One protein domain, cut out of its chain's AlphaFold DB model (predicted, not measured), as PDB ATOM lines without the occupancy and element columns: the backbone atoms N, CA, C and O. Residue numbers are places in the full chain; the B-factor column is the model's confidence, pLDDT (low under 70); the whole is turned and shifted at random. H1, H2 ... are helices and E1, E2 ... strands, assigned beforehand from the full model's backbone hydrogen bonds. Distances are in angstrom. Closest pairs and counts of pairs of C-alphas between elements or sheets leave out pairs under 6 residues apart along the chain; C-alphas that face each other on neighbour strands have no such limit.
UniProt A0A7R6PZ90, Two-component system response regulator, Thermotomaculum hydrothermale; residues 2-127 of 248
ATOM      1  N   LYS A   2      45.750-101.532 -24.311       89.88
ATOM      2  CA  LYS A   2      44.351-101.418 -24.800       89.88
ATOM      3  C   LYS A   2      43.358-102.387 -24.145       89.88
ATOM      4  O   LYS A   2      42.363-101.964 -23.573       89.88
ATOM      5  N   LYS A   3      43.673-103.688 -24.143       89.00
ATOM      6  CA  LYS A   3      42.823-104.729 -23.532       89.00
ATOM      7  C   LYS A   3      42.550-104.491 -22.038       89.00
ATOM      8  O   LYS A   3      41.430-104.707 -21.590       89.00
ATOM      9  N   LYS A   4      43.549-104.027 -21.272       89.19
ATOM     10  CA  LYS A   4      43.395-103.721 -19.836       89.19
ATOM     11  C   LYS A   4      42.449-102.534 -19.636       89.19
ATOM     12  O   LYS A   4      41.526-102.631 -18.837       89.19
ATOM     13  N   LEU A   5      42.635-101.465 -20.415       92.00
ATOM     14  CA  LEU A   5      41.772-100.283 -20.391       92.00
ATOM     15  C   LEU A   5      40.318-100.624 -20.758       92.00
ATOM     16  O   LEU A   5      39.410-100.279 -20.011       92.00
ATOM     17  N   LEU A   6      40.094-101.352 -21.856       93.69
ATOM     18  CA  LEU A   6      38.748-101.767 -22.269       93.69
ATOM     19  C   LEU A   6      38.069-102.644 -21.214       93.69
ATOM     20  O   LEU A   6      36.886-102.470 -20.940       93.69
ATOM     21  N   ASN A   7      38.810-103.554 -20.577       92.88
ATOM     22  CA  ASN A   7      38.277-104.344 -19.470       92.88
ATOM     23  C   ASN A   7      37.886-103.464 -18.277       92.88
ATOM     24  O   ASN A   7      36.817-103.669 -17.705       92.88
ATOM     25  N   ALA A   8      38.711-102.476 -17.926       93.69
ATOM     26  CA  ALA A   8      38.399-101.555 -16.842       93.69
ATOM     27  C   ALA A   8      37.152-100.707 -17.143       93.69
ATOM     28  O   ALA A   8      36.288-100.565 -16.282       93.69
ATOM     29  N   ILE A   9      37.007-100.226 -18.382       95.81
ATOM     30  CA  ILE A   9      35.815 -99.497 -18.842       95.81
ATOM     31  C   ILE A   9      34.574-100.396 -18.807       95.81
ATOM     32  O   ILE A   9      33.526 -99.965 -18.335       95.81
ATOM     33  N   LYS A  10      34.679-101.661 -19.231       95.31
ATOM     34  CA  LYS A  10      33.568-102.627 -19.158       95.31
ATOM     35  C   LYS A  10      33.107-102.858 -17.717       95.31
ATOM     36  O   LYS A  10      31.908-102.826 -17.454       95.31
ATOM     37  N   ILE A  11      34.048-103.037 -16.786       95.06
ATOM     38  CA  ILE A  11      33.749-103.166 -15.351       95.06
ATOM     39  C   ILE A  11      33.100-101.884 -14.820       95.06
ATOM     40  O   ILE A  11      32.100-101.949 -14.108       95.06
ATOM     41  N   TYR A  12      33.629-100.718 -15.198       96.94
ATOM     42  CA  TYR A  12      33.056 -99.433 -14.818       96.94
ATOM     43  C   TYR A  12      31.592 -99.320 -15.274       96.94
ATOM     44  O   TYR A  12      30.699 -99.080 -14.460       96.94
ATOM     45  N   ILE A  13      31.334 -99.541 -16.568       97.00
ATOM     46  CA  ILE A  13      30.007 -99.414 -17.187       97.00
ATOM     47  C   ILE A  13      29.003-100.374 -16.544       97.00
ATOM     48  O   ILE A  13      27.896 -99.950 -16.223       97.00
ATOM     49  N   LYS A  14      29.401-101.628 -16.291       95.81
ATOM     50  CA  LYS A  14      28.564-102.656 -15.648       95.81
ATOM     51  C   LYS A  14      27.921-102.169 -14.347       95.81
ATOM     52  O   LYS A  14      26.765-102.484 -14.081       95.81
ATOM     53  N   TYR A  15      28.657-101.415 -13.530       95.31
ATOM     54  CA  TYR A  15      28.150-100.915 -12.249       95.31
ATOM     55  C   TYR A  15      27.579 -99.499 -12.318       95.31
ATOM     56  O   TYR A  15      26.704 -99.169 -11.521       95.31
ATOM     57  N   ALA A  16      28.061 -98.667 -13.242       95.25
ATOM     58  CA  ALA A  16      27.569 -97.306 -13.432       95.25
ATOM     59  C   ALA A  16      26.214 -97.253 -14.163       95.25
ATOM     60  O   ALA A  16      25.447 -96.315 -13.940       95.25
ATOM     61  N   TYR A  17      25.923 -98.258 -14.999       96.31
ATOM     62  CA  TYR A  17      24.735 -98.369 -15.854       96.31
ATOM     63  C   TYR A  17      24.144 -99.794 -15.810       96.31
ATOM     64  O   TYR A  17      24.177-100.504 -16.817       96.31
ATOM     65  N   PRO A  18      23.605-100.244 -14.661       90.12
ATOM     66  CA  PRO A  18      23.183-101.638 -14.466       90.12
ATOM     67  C   PRO A  18      22.038-102.085 -15.391       90.12
ATOM     68  O   PRO A  18      21.941-103.264 -15.709       90.12
ATOM     69  N   GLU A  19      21.200-101.153 -15.850       91.50
ATOM     70  CA  GLU A  19      20.093-101.420 -16.784       91.50
ATOM     71  C   GLU A  19      20.520-101.375 -18.262       91.50
ATOM     72  O   GLU A  19      19.694-101.529 -19.154       91.50
ATOM     73  N   GLY A  20      21.801-101.119 -18.554       87.06
ATOM     74  CA  GLY A  20      22.312-101.067 -19.929       87.06
ATOM     75  C   GLY A  20      21.995 -99.777 -20.696       87.06
ATOM     76  O   GLY A  20      22.414 -99.637 -21.845       87.06
ATOM     77  N   ASN A  21      21.334 -98.803 -20.060       91.19
ATOM     78  CA  ASN A  21      21.050 -97.472 -20.609       91.19
ATOM     79  C   ASN A  21      22.321 -96.600 -20.683       91.19
ATOM     80  O   ASN A  21      22.462 -95.606 -19.972       91.19
ATOM     81  N   ILE A  22      23.281 -97.008 -21.516       94.75
ATOM     82  CA  ILE A  22      24.583 -96.353 -21.671       94.75
ATOM     83  C   ILE A  22      24.446 -95.156 -22.628       94.75
ATOM     84  O   ILE A  22      24.029 -95.350 -23.775       94.75
ATOM     85  N   PRO A  23      24.839 -93.935 -22.217       94.69
ATOM     86  CA  PRO A  23      24.860 -92.763 -23.086       94.69
ATOM     87  C   PRO A  23      25.652 -92.973 -24.382       94.69
ATOM     88  O   PRO A  23      26.754 -93.521 -24.370       94.69
ATOM     89  N   GLU A  24      25.141 -92.436 -25.490       94.56
ATOM     90  CA  GLU A  24      25.751 -92.571 -26.823       94.56
ATOM     91  C   GLU A  24      27.196 -92.051 -26.875       94.56
ATOM     92  O   GLU A  24      28.069 -92.646 -27.502       94.56
ATOM     93  N   ARG A  25      27.484 -90.984 -26.119       94.62
ATOM     94  CA  ARG A  25      28.847 -90.466 -25.937       94.62
ATOM     95  C   ARG A  25      29.813 -91.542 -25.427       94.62
ATOM     96  O   ARG A  25      30.950 -91.589 -25.877       94.62
ATOM     97  N   ILE A  26      29.385 -92.383 -24.485       95.19
ATOM     98  CA  ILE A  26      30.236 -93.425 -23.893       95.19
ATOM     99  C   ILE A  26      30.449 -94.567 -24.882       95.19
ATOM    100  O   ILE A  26      31.563 -95.074 -24.979       95.19
ATOM    101  N   LYS A  27      29.418 -94.942 -25.647       95.56
ATOM    102  CA  LYS A  27      29.554 -95.957 -26.702       95.56
ATOM    103  C   LYS A  27      30.590 -95.533 -27.743       95.56
ATOM    104  O   LYS A  27      31.521 -96.289 -27.998       95.56
ATOM    105  N   LYS A  28      30.518 -94.282 -28.218       94.44
ATOM    106  CA  LYS A  28      31.511 -93.701 -29.140       94.44
ATOM    107  C   LYS A  28      32.933 -93.732 -28.582       94.44
ATOM    108  O   LYS A  28      33.851 -94.119 -29.291       94.44
ATOM    109  N   ILE A  29      33.111 -93.397 -27.301       94.12
ATOM    110  CA  ILE A  29      34.415 -93.504 -26.626       94.12
ATOM    111  C   ILE A  29      34.946 -94.944 -26.687       94.12
ATOM    112  O   ILE A  29      36.110 -95.154 -27.016       94.12
ATOM    113  N   VAL A  30      34.114 -95.943 -26.369       94.69
ATOM    114  CA  VAL A  30      34.527 -97.356 -26.404       94.69
ATOM    115  C   VAL A  30      34.917 -97.774 -27.823       94.69
ATOM    116  O   VAL A  30      35.989 -98.349 -28.000       94.69
ATOM    117  N   GLU A  31      34.108 -97.426 -28.825       94.12
ATOM    118  CA  GLU A  31      34.386 -97.723 -30.236       94.12
ATOM    119  C   GLU A  31      35.689 -97.072 -30.729       94.12
ATOM    120  O   GLU A  31      36.491 -97.717 -31.406       94.12
ATOM    121  N   GLU A  32      35.940 -95.810 -30.367       93.25
ATOM    122  CA  GLU A  32      37.173 -95.101 -30.725       93.25
ATOM    123  C   GLU A  32      38.409 -95.744 -30.077       93.25
ATOM    124  O   GLU A  32      39.430 -95.926 -30.743       93.25
ATOM    125  N   ILE A  33      38.322 -96.168 -28.807       92.94
ATOM    126  CA  ILE A  33      39.411 -96.903 -28.137       92.94
ATOM    127  C   ILE A  33      39.662 -98.248 -28.825       92.94
ATOM    128  O   ILE A  33      40.818 -98.643 -28.986       92.94
ATOM    129  N   GLU A  34      38.608 -98.968 -29.217       92.69
ATOM    130  CA  GLU A  34      38.723-100.263 -29.897       92.69
ATOM    131  C   GLU A  34      39.424-100.136 -31.255       92.69
ATOM    132  O   GLU A  34      40.361-100.904 -31.521       92.69
ATOM    133  N   ARG A  35      39.035 -99.131 -32.054       90.69
ATOM    134  CA  ARG A  35      39.604 -98.835 -33.381       90.69
ATOM    135  C   ARG A  35      41.013 -98.243 -33.330       90.69
ATOM    136  O   ARG A  35      41.755 -98.391 -34.292       90.69
ATOM    137  N   SER A  36      41.400 -97.590 -32.235       87.81
ATOM    138  CA  SER A  36      42.719 -96.963 -32.140       87.81
ATOM    139  C   SER A  36      43.853 -97.997 -32.110       87.81
ATOM    140  O   SER A  36      43.879 -98.921 -31.283       87.81
ATOM    141  N   GLU A  37      44.828 -97.794 -32.994       80.69
ATOM    142  CA  GLU A  37      46.128 -98.484 -33.013       80.69
ATOM    143  C   GLU A  37      47.250 -97.616 -32.414       80.69
ATOM    144  O   GLU A  37      48.283 -98.129 -31.992       80.69
ATOM    145  N   ASN A  38      47.000 -96.306 -32.301       70.75
ATOM    146  CA  ASN A  38      47.921 -95.302 -31.774       70.75
ATOM    147  C   ASN A  38      47.859 -95.188 -30.242       70.75
ATOM    148  O   ASN A  38      47.076 -95.866 -29.566       70.75
ATOM    149  N   ASN A  39      48.683 -94.291 -29.690       81.25
ATOM    150  CA  ASN A  39      48.699 -93.963 -28.269       81.25
ATOM    151  C   ASN A  39      47.297 -93.546 -27.780       81.25
ATOM    152  O   ASN A  39      46.803 -92.470 -28.095       81.25
ATOM    153  N   LEU A  40      46.663 -94.404 -26.979       85.62
ATOM    154  CA  LEU A  40      45.275 -94.239 -26.535       85.62
ATOM    155  C   LEU A  40      45.056 -92.935 -25.759       85.62
ATOM    156  O   LEU A  40      43.973 -92.362 -25.814       85.62
ATOM    157  N   PHE A  41      46.078 -92.460 -25.049       86.75
ATOM    158  CA  PHE A  41      45.976 -91.294 -24.174       86.75
ATOM    159  C   PHE A  41      46.072 -89.952 -24.913       86.75
ATOM    160  O   PHE A  41      45.938 -88.910 -24.279       86.75
ATOM    161  N   THR A  42      46.275 -89.957 -26.236       86.44
ATOM    162  CA  THR A  42      46.175 -88.744 -27.070       86.44
ATOM    163  C   THR A  42      44.768 -88.524 -27.624       86.44
ATOM    164  O   THR A  42      44.531 -87.524 -28.298       86.44
ATOM    165  N   LEU A  43      43.838 -89.456 -27.384       89.12
ATOM    166  CA  LEU A  43      42.451 -89.319 -27.824       89.12
ATOM    167  C   LEU A  43      41.768 -88.158 -27.070       89.12
ATOM    168  O   LEU A  43      41.978 -88.000 -25.865       89.12
ATOM    169  N   PRO A  44      40.922 -87.356 -27.743       89.19
ATOM    170  CA  PRO A  44      40.464 -86.051 -27.244       89.19
ATOM    171  C   PRO A  44      39.566 -86.124 -26.000       89.19
ATOM    172  O   PRO A  44      39.335 -85.117 -25.335       89.19
ATOM    173  N   PHE A  45      39.031 -87.301 -25.682       91.94
ATOM    174  CA  PHE A  45      38.170 -87.518 -24.522       91.94
ATOM    175  C   PHE A  45      38.937 -87.882 -23.239       91.94
ATOM    176  O   PHE A  45      38.311 -87.978 -22.179       91.94
ATOM    177  N   PHE A  46      40.256 -88.098 -23.314       93.38
ATOM    178  CA  PHE A  46      41.099 -88.235 -22.129       93.38
ATOM    179  C   PHE A  46      41.478 -86.858 -21.590       93.38
ATOM    180  O   PHE A  46      42.135 -86.060 -22.251       93.38
ATOM    181  N   GLU A  47      41.092 -86.593 -20.347       92.12
ATOM    182  CA  GLU A  47      41.530 -85.415 -19.610       92.12
ATOM    183  C   GLU A  47      42.923 -85.710 -19.019       92.12
ATOM    184  O   GLU A  47      43.069 -86.644 -18.226       92.12
ATOM    185  N   LYS A  48      43.958 -84.944 -19.393       90.25
ATOM    186  CA  LYS A  48      45.289 -85.054 -18.772       90.25
ATOM    187  C   LYS A  48      45.262 -84.376 -17.399       90.25
ATOM    188  O   LYS A  48      45.081 -83.165 -17.319       90.25
ATOM    189  N   VAL A  49      45.415 -85.163 -16.337       85.50
ATOM    190  CA  VAL A  49      45.392 -84.695 -14.939       85.50
ATOM    191  C   VAL A  49      46.800 -84.339 -14.463       85.50
ATOM    192  O   VAL A  49      46.981 -83.325 -13.801       85.50
ATOM    193  N   ASP A  50      47.789 -85.158 -14.827       84.94
ATOM    194  CA  ASP A  50      49.213 -84.968 -14.523       84.94
ATOM    195  C   ASP A  50      50.065 -85.601 -15.647       84.94
ATOM    196  O   ASP A  50      49.519 -86.101 -16.634       84.94
ATOM    197  N   ALA A  51      51.397 -85.604 -15.533       79.38
ATOM    198  CA  ALA A  51      52.334 -86.117 -16.532       79.38
ATOM    199  C   ALA A  51      51.946 -87.511 -17.060       79.38
ATOM    200  O   ALA A  51      51.902 -87.703 -18.276       79.38
ATOM    201  N   ASN A  52      51.584 -88.421 -16.148       87.94
ATOM    202  CA  ASN A  52      51.246 -89.817 -16.438       87.94
ATOM    203  C   ASN A  52      49.846 -90.225 -15.949       87.94
ATOM    204  O   ASN A  52      49.548 -91.417 -15.873       87.94
ATOM    205  N   VAL A  53      49.001 -89.255 -15.585       89.00
ATOM    206  CA  VAL A  53      47.663 -89.502 -15.030       89.00
ATOM    207  C   VAL A  53      46.616 -88.936 -15.977       89.00
ATOM    208  O   VAL A  53      46.613 -87.745 -16.288       89.00
ATOM    209  N   PHE A  54      45.705 -89.799 -16.409       93.31
ATOM    210  CA  PHE A  54      44.636 -89.482 -17.345       93.31
ATOM    211  C   PHE A  54      43.288 -89.824 -16.723       93.31
ATOM    212  O   PHE A  54      43.176 -90.764 -15.941       93.31
ATOM    213  N   ALA A  55      42.243 -89.090 -17.084       93.44
ATOM    214  CA  ALA A  55      40.895 -89.363 -16.618       93.44
ATOM    215  C   ALA A  55      39.913 -89.443 -17.783       93.44
ATOM    216  O   ALA A  55      39.935 -88.630 -18.704       93.44
ATOM    217  N   LEU A  56      39.021 -90.424 -17.711       95.06
ATOM    218  CA  LEU A  56      37.936 -90.627 -18.652       95.06
ATOM    219  C   LEU A  56      36.610 -90.380 -17.944       95.06
ATOM    220  O   LEU A  56      36.239 -91.102 -17.016       95.06
ATOM    221  N   ARG A  57      35.880 -89.357 -18.380       95.25
ATOM    222  CA  ARG A  57      34.574 -89.030 -17.811       95.25
ATOM    223  C   ARG A  57      33.505 -89.968 -18.357       95.25
ATOM    224  O   ARG A  57      33.003 -89.773 -19.462       95.25
ATOM    225  N   LEU A  58      33.177 -90.976 -17.557       96.25
ATOM    226  CA  LEU A  58      32.187 -92.000 -17.880       96.25
ATOM    227  C   LEU A  58      30.865 -91.796 -17.133       96.25
ATOM    228  O   LEU A  58      29.861 -92.333 -17.564       96.25
ATOM    229  N   GLY A  59      30.834 -91.032 -16.040       94.19
ATOM    230  CA  GLY A  59      29.606 -90.755 -15.295       94.19
ATOM    231  C   GLY A  59      28.950 -91.999 -14.683       94.19
ATOM    232  O   GLY A  59      29.585 -93.036 -14.510       94.19
ATOM    233  N   ASN A  60      27.686 -91.873 -14.305       94.25
ATOM    234  CA  ASN A  60      26.759 -92.960 -13.992       94.25
ATOM    235  C   ASN A  60      25.318 -92.477 -14.256       94.25
ATOM    236  O   ASN A  60      25.129 -91.347 -14.712       94.25
ATOM    237  N   ILE A  61      24.310 -93.310 -13.975       92.31
ATOM    238  CA  ILE A  61      22.888 -92.978 -14.197       92.31
ATOM    239  C   ILE A  61      22.392 -91.701 -13.490       92.31
ATOM    240  O   ILE A  61      21.451 -91.078 -13.971       92.31
ATOM    241  N   PHE A  62      23.014 -91.285 -12.384       87.31
ATOM    242  CA  PHE A  62      22.611 -90.106 -11.606       87.31
ATOM    243  C   PHE A  62      23.620 -88.959 -11.663       87.31
ATOM    244  O   PHE A  62      23.264 -87.815 -11.375       87.31
ATOM    245  N   TYR A  63      24.877 -89.242 -12.005       87.62
ATOM    246  CA  TYR A  63      25.957 -88.270 -11.912       87.62
ATOM    247  C   TYR A  63      26.927 -88.368 -13.101       87.62
ATOM    248  O   TYR A  63      27.807 -89.232 -13.127       87.62
ATOM    249  N   PRO A  64      26.827 -87.468 -14.096       88.69
ATOM    250  CA  PRO A  64      27.601 -87.557 -15.339       88.69
ATOM    251  C   PRO A  64      29.086 -87.207 -15.168       88.69
ATOM    252  O   PRO A  64      29.880 -87.394 -16.088       88.69
ATOM    253  N   HIS A  65      29.484 -86.675 -14.008       89.31
ATOM    254  CA  HIS A  65      30.829 -86.146 -13.799       89.31
ATOM    255  C   HIS A  65      31.825 -87.136 -13.190       89.31
ATOM    256  O   HIS A  65      33.004 -86.794 -13.118       89.31
ATOM    257  N   MET A  66      31.381 -88.339 -12.814       92.62
ATOM    258  CA  MET A  66      32.245 -89.404 -12.303       92.62
ATOM    259  C   MET A  66      33.264 -89.857 -13.366       92.62
ATOM    260  O   MET A  66      32.953 -89.885 -14.563       92.62
ATOM    261  N   LYS A  67      34.496 -90.177 -12.953       94.81
ATOM    262  CA  LYS A  67      35.598 -90.488 -13.878       94.81
ATOM    263  C   LYS A  67      36.298 -91.797 -13.536       94.81
ATOM    264  O   LYS A  67      36.511 -92.105 -12.365       94.81
ATOM    265  N   LEU A  68      36.723 -92.518 -14.570       95.44
ATOM    266  CA  LEU A  68      37.751 -93.550 -14.475       95.44
ATOM    267  C   LEU A  68      39.116 -92.871 -14.619       95.44
ATOM    268  O   LEU A  68      39.402 -92.281 -15.658       95.44
ATOM    269  N   VAL A  69      39.941 -92.940 -13.585       92.94
ATOM    270  CA  VAL A  69      41.315 -92.434 -13.580       92.94
ATOM    271  C   VAL A  69      42.256 -93.576 -13.948       92.94
ATOM    272  O   VAL A  69      42.067 -94.712 -13.510       92.94
ATOM    273  N   VAL A  70      43.239 -93.275 -14.789       92.50
ATOM    274  CA  VAL A  70      44.242 -94.208 -15.288       92.50
ATOM    275  C   VAL A  70      45.607 -93.555 -15.153       92.50
ATOM    276  O   VAL A  70      45.909 -92.589 -15.853       92.50
ATOM    277  N   LYS A  71      46.448 -94.108 -14.286       88.75
ATOM    278  CA  LYS A  71      47.863 -93.766 -14.211       88.75
ATOM    279  C   LYS A  71      48.689 -94.786 -14.984       88.75
ATOM    280  O   LYS A  71      48.442 -95.986 -14.893       88.75
ATOM    281  N   ASN A  72      49.645 -94.305 -15.770       85.44
ATOM    282  CA  ASN A  72      50.581 -95.130 -16.527       85.44
ATOM    283  C   ASN A  72      51.968 -95.066 -15.869       85.44
ATOM    284  O   ASN A  72      52.659 -94.059 -15.995       85.44
ATOM    285  N   GLU A  73      52.363 -96.116 -15.152       81.88
ATOM    286  CA  GLU A  73      53.706 -96.255 -14.572       81.88
ATOM    287  C   GLU A  73      54.470 -97.317 -15.365       81.88
ATOM    288  O   GLU A  73      54.153 -98.498 -15.280       81.88
ATOM    289  N   ASP A  74      55.434 -96.889 -16.187       74.62
ATOM    290  CA  ASP A  74      56.351 -97.771 -16.927       74.62
ATOM    291  C   ASP A  74      55.663 -98.910 -17.716       74.62
ATOM    292  O   ASP A  74      56.164-100.029 -17.824       74.62
ATOM    293  N   GLY A  75      54.491 -98.629 -18.300       71.88
ATOM    294  CA  GLY A  75      53.712 -99.590 -19.090       71.88
ATOM    295  C   GLY A  75      52.673-100.385 -18.291       71.88
ATOM    296  O   GLY A  75      51.839-101.085 -18.889       71.88
ATOM    297  N   GLU A  76      52.650-100.240 -16.966       80.00
ATOM    298  CA  GLU A  76      51.555-100.692 -16.118       80.00
ATOM    299  C   GLU A  76      50.448 -99.640 -16.025       80.00
ATOM    300  O   GLU A  76      50.684 -98.458 -15.788       80.00
ATOM    301  N   LEU A  77      49.204-100.096 -16.196       85.25
ATOM    302  CA  LEU A  77      48.030 -99.255 -16.003       85.25
ATOM    303  C   LEU A  77      47.456 -99.483 -14.613       85.25
ATOM    304  O   LEU A  77      47.056-100.601 -14.279       85.25
ATOM    305  N   LEU A  78      47.381 -98.392 -13.867       82.75
ATOM    306  CA  LEU A  78      46.829 -98.272 -12.534       82.75
ATOM    307  C   LEU A  78      45.471 -97.572 -12.628       82.75
ATOM    308  O   LEU A  78      45.393 -96.434 -13.076       82.75
ATOM    309  N   PHE A  79      44.394 -98.250 -12.235       88.44
ATOM    310  CA  PHE A  79      43.029 -97.722 -12.354       88.44
ATOM    311  C   PHE A  79      42.472 -97.222 -11.025       88.44
ATOM    312  O   PHE A  79      42.723 -97.820  -9.985       88.44
ATOM    313  N   ASN A  80      41.655 -96.175 -11.064       87.31
ATOM    314  CA  ASN A  80      40.902 -95.676  -9.918       87.31
ATOM    315  C   ASN A  80      39.603 -95.002 -10.380       87.31
ATOM    316  O   ASN A  80      39.396 -94.772 -11.568       87.31
ATOM    317  N   VAL A  81      38.705 -94.688  -9.450       87.81
ATOM    318  CA  VAL A  81      37.454 -93.981  -9.735       87.81
ATOM    319  C   VAL A  81      37.392 -92.700  -8.910       87.81
ATOM    320  O   VAL A  81      37.449 -92.741  -7.677       87.81
ATOM    321  N   ASP A  82      37.241 -91.563  -9.586       86.19
ATOM    322  CA  ASP A  82      36.954 -90.270  -8.961       86.19
ATOM    323  C   ASP A  82      35.442 -90.020  -9.001       86.19
ATOM    324  O   ASP A  82      34.857 -89.857 -10.073       86.19
ATOM    325  N   THR A  83      34.811 -90.008  -7.824       79.81
ATOM    326  CA  THR A  83      33.377 -89.731  -7.644       79.81
ATOM    327  C   THR A  83      33.035 -88.254  -7.812       79.81
ATOM    328  O   THR A  83      31.877 -87.924  -8.041       79.81
ATOM    329  N   HIS A  84      34.034 -87.369  -7.774       74.75
ATOM    330  CA  HIS A  84      33.909 -85.929  -7.975       74.75
ATOM    331  C   HIS A  84      32.916 -85.232  -7.014       74.75
ATOM    332  O   HIS A  84      32.399 -84.152  -7.290       74.75
ATOM    333  N   ASP A  85      32.691 -85.817  -5.841       71.56
ATOM    334  CA  ASP A  85      31.658 -85.417  -4.884       71.56
ATOM    335  C   ASP A  85      32.215 -85.117  -3.478       71.56
ATOM    336  O   ASP A  85      31.538 -85.321  -2.470       71.56
ATOM    337  N   SER A  86      33.459 -84.616  -3.401       64.31
ATOM    338  CA  SER A  86      34.094 -84.231  -2.134       64.31
ATOM    339  C   SER A  86      33.328 -83.100  -1.422       64.31
ATOM    340  O   SER A  86      32.669 -82.292  -2.084       64.31
ATOM    341  N   PRO A  87      33.435 -82.980  -0.082       58.38
ATOM    342  CA  PRO A  87      32.798 -81.895   0.676       58.38
ATOM    343  C   PRO A  87      33.197 -80.485   0.214       58.38
ATOM    344  O   PRO A  87      32.425 -79.548   0.376       58.38
ATOM    345  N   GLU A  88      34.379 -80.337  -0.391       63.22
ATOM    346  CA  GLU A  88      34.843 -79.085  -1.009       63.22
ATOM    347  C   GLU A  88      34.014 -78.713  -2.250       63.22
ATOM    348  O   GLU A  88      33.900 -77.539  -2.592       63.22
ATOM    349  N   ARG A  89      33.441 -79.712  -2.935       71.06
ATOM    350  CA  ARG A  89      32.631 -79.554  -4.153       71.06
ATOM    351  C   ARG A  89      31.137 -79.486  -3.849       71.06
ATOM    352  O   ARG A  89      30.416 -78.764  -4.529       71.06
ATOM    353  N   ILE A  90      30.672 -80.241  -2.851       72.06
ATOM    354  CA  ILE A  90      29.268 -80.279  -2.421       72.06
ATOM    355  C   ILE A  90      29.211 -80.037  -0.903       72.06
ATOM    356  O   ILE A  90      29.202 -80.998  -0.126       72.06
ATOM    357  N   PRO A  91      29.193 -78.770  -0.450       72.62
ATOM    358  CA  PRO A  91      29.186 -78.467   0.973       72.62
ATOM    359  C   PRO A  91      27.825 -78.813   1.607       72.62
ATOM    360  O   PRO A  91      26.784 -78.603   0.977       72.62
ATOM    361  N   PRO A  92      27.787 -79.267   2.876       76.69
ATOM    362  CA  PRO A  92      26.537 -79.561   3.589       76.69
ATOM    363  C   PRO A  92      25.580 -78.370   3.720       76.69
ATOM    364  O   PRO A  92      24.393 -78.549   3.970       76.69
ATOM    365  N   THR A  93      26.096 -77.151   3.558       83.00
ATOM    366  CA  THR A  93      25.332 -75.899   3.600       83.00
ATOM    367  C   THR A  93      24.562 -75.614   2.309       83.00
ATOM    368  O   THR A  93      23.776 -74.669   2.270       83.00
ATOM    369  N   LEU A  94      24.769 -76.399   1.245       80.31
ATOM    370  CA  LEU A  94      24.148 -76.167  -0.054       80.31
ATOM    371  C   LEU A  94      22.627 -76.437  -0.003       80.31
ATOM    372  O   LEU A  94      22.206 -77.505   0.455       80.31
ATOM    373  N   PRO A  95      21.776 -75.525  -0.509       85.69
ATOM    374  CA  PRO A  95      20.337 -75.766  -0.584       85.69
ATOM    375  C   PRO A  95      20.014 -77.055  -1.354       85.69
ATOM    376  O   PRO A  95      20.430 -77.236  -2.496       85.69
ATOM    377  N   GLY A  96      19.267 -77.971  -0.732       78.50
ATOM    378  CA  GLY A  96      18.944 -79.270  -1.333       78.50
ATOM    379  C   GLY A  96      20.014 -80.356  -1.155       78.50
ATOM    380  O   GLY A  96      19.909 -81.402  -1.800       78.50
ATOM    381  N   TYR A  97      20.994 -80.161  -0.262       79.31
ATOM    382  CA  TYR A  97      22.034 -81.145   0.077       79.31
ATOM    383  C   TYR A  97      21.490 -82.553   0.371       79.31
ATOM    384  O   TYR A  97      22.080 -83.538  -0.062       79.31
ATOM    385  N   GLU A  98      20.322 -82.684   1.008       80.38
ATOM    386  CA  GLU A  98      19.711 -83.997   1.277       80.38
ATOM    387  C   GLU A  98      19.406 -84.806   0.005       80.38
ATOM    388  O   GLU A  98      19.485 -86.036   0.008       80.38
ATOM    389  N   LYS A  99      19.116 -84.140  -1.122       80.38
ATOM    390  CA  LYS A  99      18.976 -84.820  -2.420       80.38
ATOM    391  C   LYS A  99      20.340 -85.280  -2.943       80.38
ATOM    392  O   LYS A  99      20.459 -86.406  -3.424       80.38
ATOM    393  N   PHE A 100      21.372 -84.449  -2.791       81.69
ATOM    394  CA  PHE A 100      22.747 -84.793  -3.166       81.69
ATOM    395  C   PHE A 100      23.330 -85.913  -2.311       81.69
ATOM    396  O   PHE A 100      24.071 -86.735  -2.832       81.69
ATOM    397  N   LYS A 101      22.951 -86.013  -1.035       79.81
ATOM    398  CA  LYS A 101      23.402 -87.074  -0.129       79.81
ATOM    399  C   LYS A 101      23.129 -88.469  -0.692       79.81
ATOM    400  O   LYS A 101      24.007 -89.324  -0.643       79.81
ATOM    401  N   LYS A 102      21.961 -88.668  -1.314       81.94
ATOM    402  CA  LYS A 102      21.613 -89.925  -2.000       81.94
ATOM    403  C   LYS A 102      22.506 -90.190  -3.214       81.94
ATOM    404  O   LYS A 102      22.920 -91.325  -3.426       81.94
ATOM    405  N   VAL A 103      22.833 -89.153  -3.987       84.75
ATOM    406  CA  VAL A 103      23.744 -89.257  -5.141       84.75
ATOM    407  C   VAL A 103      25.172 -89.559  -4.684       84.75
ATOM    408  O   VAL A 103      25.808 -90.440  -5.250       84.75
ATOM    409  N   ILE A 104      25.652 -88.908  -3.621       82.12
ATOM    410  CA  ILE A 104      26.965 -89.163  -3.007       82.12
ATOM    411  C   ILE A 104      27.048 -90.614  -2.522       82.12
ATOM    412  O   ILE A 104      28.016 -91.322  -2.793       82.12
ATOM    413  N   GLU A 105      26.025 -91.089  -1.813       81.75
ATOM    414  CA  GLU A 105      25.975 -92.470  -1.336       81.75
ATOM    415  C   GLU A 105      25.938 -93.474  -2.496       81.75
ATOM    416  O   GLU A 105      26.671 -94.467  -2.489       81.75
ATOM    417  N   PHE A 106      25.158 -93.187  -3.539       86.44
ATOM    418  CA  PHE A 106      25.149 -93.983  -4.762       86.44
ATOM    419  C   PHE A 106      26.530 -94.018  -5.431       86.44
ATOM    420  O   PHE A 106      27.050 -95.101  -5.701       86.44
ATOM    421  N   ASN A 107      27.165 -92.863  -5.635       87.19
ATOM    422  CA  ASN A 107      28.492 -92.741  -6.237       87.19
ATOM    423  C   ASN A 107      29.545 -93.531  -5.452       87.19
ATOM    424  O   ASN A 107      30.325 -94.276  -6.048       87.19
ATOM    425  N   LYS A 108      29.537 -93.431  -4.114       84.31
ATOM    426  CA  LYS A 108      30.409 -94.220  -3.229       84.31
ATOM    427  C   LYS A 108      30.203 -95.720  -3.425       84.31
ATOM    428  O   LYS A 108      31.181 -96.458  -3.552       84.31
ATOM    429  N   ASN A 109      28.951 -96.170  -3.499       83.50
ATOM    430  CA  ASN A 109      28.619 -97.576  -3.721       83.50
ATOM    431  C   ASN A 109      29.053 -98.070  -5.108       83.50
ATOM    432  O   ASN A 109      29.626 -99.157  -5.216       83.50
ATOM    433  N   VAL A 110      28.836 -97.278  -6.163       89.25
ATOM    434  CA  VAL A 110      29.287 -97.610  -7.522       89.25
ATOM    435  C   VAL A 110      30.811 -97.673  -7.576       89.25
ATOM    436  O   VAL A 110      31.353 -98.689  -8.010       89.25
ATOM    437  N   LYS A 111      31.516 -96.654  -7.060       89.31
ATOM    438  CA  LYS A 111      32.982 -96.658  -6.943       89.31
ATOM    439  C   LYS A 111      33.470 -97.917  -6.236       89.31
ATOM    440  O   LYS A 111      34.320 -98.615  -6.777       89.31
ATOM    441  N   LYS A 112      32.908 -98.241  -5.069       81.38
ATOM    442  CA  LYS A 112      33.285 -99.433  -4.302       81.38
ATOM    443  C   LYS A 112      33.152-100.711  -5.135       81.38
ATOM    444  O   LYS A 112      34.087-101.502  -5.187       81.38
ATOM    445  N   ARG A 113      32.029-100.901  -5.834       86.12
ATOM    446  CA  ARG A 113      31.804-102.089  -6.678       86.12
ATOM    447  C   ARG A 113      32.791-102.182  -7.844       86.12
ATOM    448  O   ARG A 113      33.351-103.251  -8.069       86.12
ATOM    449  N   ILE A 114      33.045-101.065  -8.528       90.06
ATOM    450  CA  ILE A 114      34.011-100.996  -9.633       90.06
ATOM    451  C   ILE A 114      35.412-101.346  -9.129       90.06
ATOM    452  O   ILE A 114      36.060-102.229  -9.685       90.06
ATOM    453  N   MET A 115      35.861-100.697  -8.054       84.56
ATOM    454  CA  MET A 115      37.197-100.908  -7.494       84.56
ATOM    455  C   MET A 115      37.394-102.351  -7.017       84.56
ATOM    456  O   MET A 115      38.453-102.926  -7.257       84.56
ATOM    457  N   ASN A 116      36.363-102.964  -6.427       77.06
ATOM    458  CA  ASN A 116      36.400-104.364  -5.999       77.06
ATOM    459  C   ASN A 116      36.590-105.328  -7.168       77.06
ATOM    460  O   ASN A 116      37.431-106.223  -7.100       77.06
ATOM    461  N   GLU A 117      35.826-105.158  -8.249       84.50
ATOM    462  CA  GLU A 117      35.964-106.037  -9.410       84.50
ATOM    463  C   GLU A 117      37.286-105.795 -10.149       84.50
ATOM    464  O   GLU A 117      37.911-106.763 -10.578       84.50
ATOM    465  N   LEU A 118      37.760-104.545 -10.242       84.25
ATOM    466  CA  LEU A 118      39.079-104.235 -10.810       84.25
ATOM    467  C   LEU A 118      40.208-104.901 -10.018       84.25
ATOM    468  O   LEU A 118      41.090-105.502 -10.622       84.25
ATOM    469  N   TYR A 119      40.154-104.841  -8.685       74.25
ATOM    470  CA  TYR A 119      41.160-105.444  -7.809       74.25
ATOM    471  C   TYR A 119      41.208-106.973  -7.927       74.25
ATOM    472  O   TYR A 119      42.276-107.576  -7.873       74.25
ATOM    473  N   ASN A 120      40.049-107.605  -8.117       70.56
ATOM    474  CA  ASN A 120      39.936-109.059  -8.233       70.56
ATOM    475  C   ASN A 120      40.229-109.578  -9.651       70.56
ATOM    476  O   ASN A 120      40.233-110.791  -9.873       70.56
ATOM    477  N   LYS A 121      40.456-108.694 -10.630       76.19
ATOM    478  CA  LYS A 121      40.698-109.087 -12.019       76.19
ATOM    479  C   LYS A 121      42.191-109.275 -12.280       76.19
ATOM    480  O   LYS A 121      42.969-108.325 -12.239       76.19
ATOM    481  N   SER A 122      42.585-110.490 -12.659       57.28
ATOM    482  CA  SER A 122      43.963-110.784 -13.062       57.28
ATOM    483  C   SER A 122      44.439-109.851 -14.183       57.28
ATOM    484  O   SER A 122      43.785-109.714 -15.221       57.28
ATOM    485  N   GLY A 123      45.599-109.224 -13.979       60.50
ATOM    486  CA  GLY A 123      46.242-108.350 -14.963       60.50
ATOM    487  C   GLY A 123      45.779-106.889 -14.959       60.50
ATOM    488  O   GLY A 123      46.203-106.144 -15.844       60.50
ATOM    489  N   ILE A 124      44.949-106.463 -14.001       66.88
ATOM    490  CA  ILE A 124      44.598-105.056 -13.771       66.88
ATOM    491  C   ILE A 124      45.291-104.586 -12.489       66.88
ATOM    492  O   ILE A 124      45.080-105.166 -11.427       66.88
ATOM    493  N   THR A 125      46.109-103.536 -12.583       60.44
ATOM    494  CA  THR A 125      46.702-102.886 -11.410       60.44
ATOM    495  C   THR A 125      45.804-101.705 -11.029       60.44
ATOM    496  O   THR A 125      45.253-101.025 -11.889       60.44
ATOM    497  N   VAL A 126      45.581-101.466  -9.742       56.84
ATOM    498  CA  VAL A 126      44.688-100.400  -9.259       56.84
ATOM    499  C   VAL A 126      45.550 -99.313  -8.621       56.84
ATOM    500  O   VAL A 126      46.365 -99.620  -7.741       56.84
ATOM    501  N   GLU A 127      45.393 -98.064  -9.072       48.66
ATOM    502  CA  GLU A 127      46.091 -96.910  -8.505       48.66
ATOM    503  C   GLU A 127      45.678 -96.780  -7.046       48.66
ATOM    504  O   GLU A 127      44.495 -96.631  -6.723       48.66
TER     505      GLU A 127
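Overview. This is residues 2 to 127 of the 248 residues of the protein "Two-component system response regulator" of Thermotomaculum hydrothermale (UniProt A0A7R6PZ90). A strongly twisted sheet of four strands is covered on one face by two helices, H1 over its E3 side and the long H3 along E4; H2 folds back beside H1 as a helical hairpin. Residues 93 to 99, the end of a long loop and the first turn of H3, stick out from this body. The printed part has 126 residues, with three named helices and four named strands in the order H1 H2 E1 E2 E3 E4 H3. The sheet's order is E1 E2 E3 E4, all antiparallel, and the class is mixed, helices and strands. The whole is compact, with a radius of gyration of the C-alphas of 14.9 A, yet only just elongated, spanning 47 by 31 by 30 A.

Arrangement. H1, residues 2 to 16, and H2, residues 24 to 35, form a hairpin at a shallow tilt of 18 degrees, opposite ways. H2 touches H1 with residues 30 to 34 alone, and the closest C-alphas, of Leu 6 and Val 30, are 7.4 A apart. E1, residues 46 to 50, E2, residues 53 to 57, E3, residues 67 to 73, and E4, residues 76 to 82, make a meander, each strand the antiparallel neighbour of the one before. N 47 and O 55 of E1 and E2 are 2.9 A apart, N 56 and O 68 of E2 and E3 2.8 A, and N 71 and O 78 of E3 and E4 2.8 A, each within hydrogen-bond range. H1 is on this sheet at a height of 9.6 A, over E3 and only just over E4, where 3 of its C-alphas fall; H2 only grazes the sheet with residues 26 to 29. H3, residues 97 to 119, is on the sheet over E4, at 6 degrees to it on the local plane; the closest C-alphas, of Val 81 and Lys 111, are 5.9 A apart. H1 and H3 with the sheet form two layers, helices on one face of a sheet. H3 touches H1 with residues 110 to 118 alone, at a steep tilt of 38 degrees, opposite ways; the closest C-alphas, of Tyr 12 and Ile 114, are 5.5 A apart. H2 and H3 are apart. Every O i to N i+4 pair is within hydrogen-bond range in H2, against 10 of 11 in H1 and 17 of 19 in H3.

Along the chain. H1 starts at C-alpha 2, (44.351, -101.418, -24.800), and is 20.7 A long; H2 is 16.6 A. E1 and E2 are 11.6 A and 13.4 A, E3 and E4 19.0 A and 19.3 A. H3, 31.9 A, ends at C-alpha 119, (41.160, -105.444, -7.809).

Size, cuts and confidence. The C-alphas farthest apart, of Glu 37 and Thr 93, are 47.8 A apart. The printed part has no cut. The link E4 to H3 is long, with 14 residues. Mean pLDDT of the printed part is 85.3; residues 86 to 88 and 122 to 127 are under 70.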